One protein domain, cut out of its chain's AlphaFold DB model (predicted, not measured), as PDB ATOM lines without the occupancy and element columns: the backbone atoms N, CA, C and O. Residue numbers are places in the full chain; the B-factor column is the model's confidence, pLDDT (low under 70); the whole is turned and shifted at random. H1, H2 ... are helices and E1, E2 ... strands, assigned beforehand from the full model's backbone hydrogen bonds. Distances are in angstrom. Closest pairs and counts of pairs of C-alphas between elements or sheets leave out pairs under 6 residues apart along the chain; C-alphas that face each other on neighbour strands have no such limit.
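What this domain is: This is residues 441 to 487 of the 493 residues of the protein "N6_N4_Mtase domain-containing protein" of Nitrospira sp (UniProt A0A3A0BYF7). A small sheet of three short strands, E2, E1 and E3, makes one part of this domain, with the short helix H1 only grazing it and a long winding stretch, residues 441 to 453, leading into E1. The printed part has 47 residues, with 20 of them, under half, in named elements that follow as E1, E2, H1, E3; the class is mixed, helices and strands. The sheet runs E2, E1, E3 and is antiparallel throughout. The whole is compact and rounded, with a radius of gyration of the C-alphas of 9.5 A and spans of 24 by 22 by 17 A.

Where its parts are: The inner strand E1 is residues 454 to 456, beginning at C-alpha 454 (3.270, -6.449, 8.861). The edge strands are E2, residues 462 to 464, and E3, residues 482 to 486, 12.8 A long and ending at C-alpha 486 (7.902, -11.374, 3.220). H1 is residues 470 to 478, 12.4 A long.

How they stand to each other: E1 and E2 form a hairpin at 158 degrees, with N 455 and O 463 3.0 A apart, within hydrogen-bond range. E1 and E3 are antiparallel at 121 degrees, with N 456 and O 482 2.8 A apart, within hydrogen-bond range. H1 is on the sheet but only grazes it, with residues 473 to 477; its closest C-alphas to E3 are those of Leu 477 and Pro 483, 7.5 A apart. E1 and H1 are near each other, with 5 pairs of C-alphas within 10 A. E2, H1 and E3 form a split strand-helix-strand unit, two strands of one sheet that are not neighbours with a helix between them along the chain; E1 is between E2 and E3 in the sheet, and the crossover is right-handed. Every O i to N i+4 pair in H1 is within hydrogen-bond range.

The domain as a whole: The C-alphas farthest apart are those of Asp 471 and Asp 487, 26.4 A. The printed part has no cut, and its three links are tight. The mean pLDDT of the printed part is 71.9; residues 443 to 452, 466 to 468 and 470 to 474 are under 70.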
ATOM      1  N   ASP A 441      11.961  -4.231   3.405       80.75
ATOM      2  CA  ASP A 441      11.448  -2.887   3.650       80.75
ATOM      3  C   ASP A 441      10.601  -2.402   2.460       80.75
ATOM      4  O   ASP A 441      11.024  -2.459   1.298       80.75
ATOM      5  N   LYS A 442       9.386  -1.940   2.764       76.56
ATOM      6  CA  LYS A 442       8.404  -1.427   1.807       76.56
ATOM      7  C   LYS A 442       8.061   0.045   2.000       76.56
ATOM      8  O   LYS A 442       7.151   0.535   1.340       76.56
ATOM      9  N   SER A 443       8.834   0.789   2.789       67.88
ATOM     10  CA  SER A 443       8.592   2.201   3.112       67.88
ATOM     11  C   SER A 443       8.541   3.154   1.902       67.88
ATOM     12  O   SER A 443       8.175   4.316   2.061       67.88
ATOM     13  N   GLY A 444       8.949   2.708   0.706       63.25
ATOM     14  CA  GLY A 444       8.948   3.489  -0.539       63.25
ATOM     15  C   GLY A 444       7.836   3.150  -1.539       63.25
ATOM     16  O   GLY A 444       7.667   3.889  -2.511       63.25
ATOM     17  N   ASP A 445       7.080   2.071  -1.324       60.09
ATOM     18  CA  ASP A 445       5.946   1.704  -2.178       60.09
ATOM     19  C   ASP A 445       4.725   2.479  -1.660       60.09
ATOM     20  O   ASP A 445       4.166   2.128  -0.629       60.09
ATOM     21  N   GLY A 446       4.347   3.572  -2.334       54.94
ATOM     22  CA  GLY A 446       3.371   4.588  -1.884       54.94
ATOM     23  C   GLY A 446       1.942   4.131  -1.529       54.94
ATOM     24  O   GLY A 446       1.105   4.988  -1.266       54.94
ATOM     25  N   ASP A 447       1.682   2.824  -1.473       53.25
ATOM     26  CA  ASP A 447       0.437   2.182  -1.039       53.25
ATOM     27  C   ASP A 447       0.705   1.355   0.236       53.25
ATOM     28  O   ASP A 447       0.844   0.131   0.193       53.25
ATOM     29  N   LEU A 448       0.840   2.032   1.379       55.72
ATOM     30  CA  LEU A 448       1.267   1.414   2.642       55.72
ATOM     31  C   LEU A 448       0.155   0.749   3.488       55.72
ATOM     32  O   LEU A 448       0.450  -0.297   4.062       55.72
ATOM     33  N   PRO A 449      -1.097   1.252   3.579       51.62
ATOM     34  CA  PRO A 449      -2.062   0.684   4.535       51.62
ATOM     35  C   PRO A 449      -2.805  -0.569   4.044       51.62
ATOM     36  O   PRO A 449      -3.090  -1.459   4.838       51.62
ATOM     37  N   ASP A 450      -3.111  -0.667   2.745       53.72
ATOM     38  CA  ASP A 450      -4.027  -1.708   2.234       53.72
ATOM     39  C   ASP A 450      -3.317  -2.988   1.762       53.72
ATOM     40  O   ASP A 450      -3.960  -4.014   1.523       53.72
ATOM     41  N   ARG A 451      -1.989  -2.945   1.590       56.81
ATOM     42  CA  ARG A 451      -1.217  -4.026   0.951       56.81
ATOM     43  C   ARG A 451      -0.247  -4.761   1.865       56.81
ATOM     44  O   ARG A 451       0.096  -5.901   1.551       56.81
ATOM     45  N   PHE A 452       0.194  -4.145   2.959       64.50
ATOM     46  CA  PHE A 452       1.211  -4.719   3.837       64.50
ATOM     47  C   PHE A 452       0.623  -4.979   5.218       64.50
ATOM     48  O   PHE A 452       0.193  -4.066   5.912       64.50
ATOM     49  N   ASP A 453       0.592  -6.251   5.608       71.25
ATOM     50  CA  ASP A 453      -0.038  -6.690   6.850       71.25
ATOM     51  C   ASP A 453       0.944  -6.778   8.023       71.25
ATOM     52  O   ASP A 453       0.559  -7.268   9.081       71.25
ATOM     53  N   ARG A 454       2.200  -6.338   7.857       80.62
ATOM     54  CA  ARG A 454       3.270  -6.449   8.861       80.62
ATOM     55  C   ARG A 454       4.158  -5.210   8.910       80.62
ATOM     56  O   ARG A 454       4.422  -4.595   7.876       80.62
ATOM     57  N   ALA A 455       4.681  -4.911  10.095       81.88
ATOM     58  CA  ALA A 455       5.722  -3.909  10.293       81.88
ATOM     59  C   ALA A 455       6.838  -4.421  11.210       81.88
ATOM     60  O   ALA A 455       6.599  -5.214  12.120       81.88
ATOM     61  N   GLU A 456       8.059  -3.979  10.923       83.44
ATOM     62  CA  GLU A 456       9.246  -4.143  11.754       83.44
ATOM     63  C   GLU A 456       9.419  -2.900  12.630       83.44
ATOM     64  O   GLU A 456       9.477  -1.777  12.130       83.44
ATOM     65  N   PHE A 457       9.504  -3.096  13.940       82.69
ATOM     66  CA  PHE A 457       9.642  -2.019  14.915       82.69
ATOM     67  C   PHE A 457      11.119  -1.704  15.204       82.69
ATOM     68  O   PHE A 457      12.001  -2.509  14.900       82.69
ATOM     69  N   PRO A 458      11.435  -0.549  15.824       79.75
ATOM     70  CA  PRO A 458      12.821  -0.137  16.091       79.75
ATOM     71  C   PRO A 458      13.665  -1.107  16.938       79.75
ATOM     72  O   PRO A 458      14.895  -1.042  16.920       79.75
ATOM     73  N   ASP A 459      13.031  -1.991  17.701       79.00
ATOM     74  CA  ASP A 459      13.663  -3.050  18.495       79.00
ATOM     75  C   ASP A 459      13.883  -4.362  17.707       79.00
ATOM     76  O   ASP A 459      14.480  -5.303  18.235       79.00
ATOM     77  N   GLY A 460      13.458  -4.409  16.441       74.25
ATOM     78  CA  GLY A 460      13.614  -5.533  15.520       74.25
ATOM     79  C   GLY A 460      12.529  -6.607  15.627       74.25
ATOM     80  O   GLY A 460      12.671  -7.657  14.996       74.25
ATOM     81  N   HIS A 461      11.467  -6.400  16.418       81.81
ATOM     82  CA  HIS A 461      10.321  -7.312  16.386       81.81
ATOM     83  C   HIS A 461       9.436  -7.024  15.170       81.81
ATOM     84  O   HIS A 461       9.321  -5.885  14.723       81.81
ATOM     85  N   ILE A 462       8.821  -8.075  14.624       81.50
ATOM     86  CA  ILE A 462       7.910  -7.972  13.482       81.50
ATOM     87  C   ILE A 462       6.527  -8.403  13.939       81.50
ATOM     88  O   ILE A 462       6.339  -9.559  14.330       81.50
ATOM     89  N   GLU A 463       5.563  -7.494  13.850       81.94
ATOM     90  CA  GLU A 463       4.172  -7.755  14.211       81.94
ATOM     91  C   GLU A 463       3.258  -7.641  12.994       81.94
ATOM     92  O   GLU A 463       3.553  -6.952  12.014       81.94
ATOM     93  N   ARG A 464       2.141  -8.369  13.043       79.44
ATOM     94  CA  ARG A 464       1.082  -8.271  12.049       79.44
ATOM     95  C   ARG A 464       0.144  -7.122  12.425       79.44
ATOM     96  O   ARG A 464      -0.513  -7.192  13.453       79.44
ATOM     97  N   LEU A 465       0.018  -6.130  11.549       74.31
ATOM     98  CA  LEU A 465      -0.838  -4.950  11.722       74.31
ATOM     99  C   LEU A 465      -2.302  -5.187  11.298       74.31
ATOM    100  O   LEU A 465      -3.154  -4.306  11.422       74.31
ATOM    101  N   ALA A 466      -2.618  -6.380  10.783       65.94
ATOM    102  CA  ALA A 466      -3.956  -6.727  10.313       65.94
ATOM    103  C   ALA A 466      -5.006  -6.623  11.437       65.94
ATOM    104  O   ALA A 466      -4.991  -7.411  12.382       65.94
ATOM    105  N   GLY A 467      -5.959  -5.697  11.284       65.62
ATOM    106  CA  GLY A 467      -7.088  -5.508  12.206       65.62
ATOM    107  C   GLY A 467      -6.962  -4.320  13.164       65.62
ATOM    108  O   GLY A 467      -7.887  -4.094  13.945       65.62
ATOM    109  N   GLN A 468      -5.872  -3.549  13.104       68.38
ATOM    110  CA  GLN A 468      -5.740  -2.305  13.864       68.38
ATOM    111  C   GLN A 468      -6.395  -1.109  13.136       68.38
ATOM    112  O   GLN A 468      -6.463  -1.103  11.904       68.38
ATOM    113  N   PRO A 469      -6.886  -0.085  13.865       71.50
ATOM    114  CA  PRO A 469      -7.373   1.155  13.260       71.50
ATOM    115  C   PRO A 469      -6.272   1.844  12.441       71.50
ATOM    116  O   PRO A 469      -5.116   1.879  12.863       71.50
ATOM    117  N   SER A 470      -6.635   2.454  11.307       67.38
ATOM    118  CA  SER A 470      -5.695   3.159  10.416       67.38
ATOM    119  C   SER A 470      -4.853   4.212  11.137       67.38
ATOM    120  O   SER A 470      -3.672   4.367  10.844       67.38
ATOM    121  N   ASP A 471      -5.442   4.896  12.119       68.06
ATOM    122  CA  ASP A 471      -4.779   5.953  12.883       68.06
ATOM    123  C   ASP A 471      -3.666   5.398  13.787       68.06
ATOM    124  O   ASP A 471      -2.626   6.034  13.949       68.06
ATOM    125  N   THR A 472      -3.854   4.187  14.326       68.69
ATOM    126  CA  THR A 472      -2.862   3.482  15.151       68.69
ATOM    127  C   THR A 472      -1.670   3.048  14.305       68.69
ATOM    128  O   THR A 472      -0.532   3.328  14.666       68.69
ATOM    129  N   ILE A 473      -1.932   2.477  13.128       69.06
ATOM    130  CA  ILE A 473      -0.890   2.081  12.171       69.06
ATOM    131  C   ILE A 473      -0.074   3.303  11.731       69.06
ATOM    132  O   ILE A 473       1.154   3.265  11.697       69.06
ATOM    133  N   GLN A 474      -0.743   4.422  11.431       69.31
ATOM    134  CA  GLN A 474      -0.071   5.661  11.040       69.31
ATOM    135  C   GLN A 474       0.832   6.199  12.160       69.31
ATOM    136  O   GLN A 474       1.905   6.737  11.887       69.31
ATOM    137  N   GLN A 475       0.398   6.070  13.414       71.44
ATOM    138  CA  GLN A 475       1.161   6.496  14.580       71.44
ATOM    139  C   GLN A 475       2.393   5.609  14.804       71.44
ATOM    140  O   GLN A 475       3.486   6.142  14.963       71.44
ATOM    141  N   GLU A 476       2.256   4.286  14.706       72.38
ATOM    142  CA  GLU A 476       3.384   3.351  14.821       72.38
ATOM    143  C   GLU A 476       4.431   3.556  13.713       72.38
ATOM    144  O   GLU A 476       5.635   3.558  13.976       72.38
ATOM    145  N   LEU A 477       3.988   3.818  12.478       71.62
ATOM    146  CA  LEU A 477       4.873   4.180  11.365       71.62
ATOM    147  C   LEU A 477       5.620   5.500  11.625       71.62
ATOM    148  O   LEU A 477       6.807   5.619  11.318       71.62
ATOM    149  N   ASN A 478       4.952   6.492  12.223       73.50
ATOM    150  CA  ASN A 478       5.585   7.757  12.607       73.50
ATOM    151  C   ASN A 478       6.590   7.585  13.759       73.50
ATOM    152  O   ASN A 478       7.593   8.299  13.799       73.50
ATOM    153  N   ASP A 479       6.351   6.618  14.648       76.19
ATOM    154  CA  ASP A 479       7.229   6.264  15.770       76.19
ATOM    155  C   ASP A 479       8.438   5.404  15.342       76.19
ATOM    156  O   ASP A 479       9.291   5.051  16.161       76.19
ATOM    157  N   GLY A 480       8.571   5.131  14.039       75.44
ATOM    158  CA  GLY A 480       9.737   4.490  13.436       75.44
ATOM    159  C   GLY A 480       9.537   3.030  13.044       75.44
ATOM    160  O   GLY A 480      10.524   2.380  12.697       75.44
ATOM    161  N   ALA A 481       8.306   2.512  13.084       77.25
ATOM    162  CA  ALA A 481       7.996   1.219  12.490       77.25
ATOM    163  C   ALA A 481       8.111   1.286  10.958       77.25
ATOM    164  O   ALA A 481       7.740   2.272  10.318       77.25
ATOM    165  N   VAL A 482       8.635   0.220  10.363       81.88
ATOM    166  CA  VAL A 482       8.854   0.096   8.924       81.88
ATOM    167  C   VAL A 482       7.905  -0.969   8.384       81.88
ATOM    168  O   VAL A 482       7.927  -2.098   8.868       81.88
ATOM    169  N   PRO A 483       7.072  -0.664   7.379       79.25
ATOM    170  CA  PRO A 483       6.205  -1.662   6.777       79.25
ATOM    171  C   PRO A 483       7.070  -2.672   6.025       79.25
ATOM    172  O   PRO A 483       7.934  -2.297   5.228       79.25
ATOM    173  N   VAL A 484       6.836  -3.955   6.280       79.88
ATOM    174  CA  VAL A 484       7.628  -5.038   5.700       79.88
ATOM    175  C   VAL A 484       6.747  -6.066   5.010       79.88
ATOM    176  O   VAL A 484       5.647  -6.392   5.455       79.88
ATOM    177  N   ALA A 485       7.263  -6.627   3.923       78.69
ATOM    178  CA  ALA A 485       6.667  -7.776   3.254       78.69
ATOM    179  C   ALA A 485       7.621  -8.964   3.325       78.69
ATOM    180  O   ALA A 485       8.839  -8.783   3.300       78.69
ATOM    181  N   ALA A 486       7.079 -10.182   3.388       78.12
ATOM    182  CA  ALA A 486       7.902 -11.374   3.220       78.12
ATOM    183  C   ALA A 486       8.574 -11.331   1.837       78.12
ATOM    184  O   ALA A 486       7.908 -11.103   0.824       78.12
ATOM    185  N   ASP A 487       9.888 -11.533   1.808       76.75
ATOM    186  CA  ASP A 487      10.653 -11.627   0.574       76.75
ATOM    187  C   ASP A 487      10.192 -12.882  -0.180       76.75
ATOM    188  O   ASP A 487      10.242 -13.981   0.386       76.75
TER     189      ASP A 487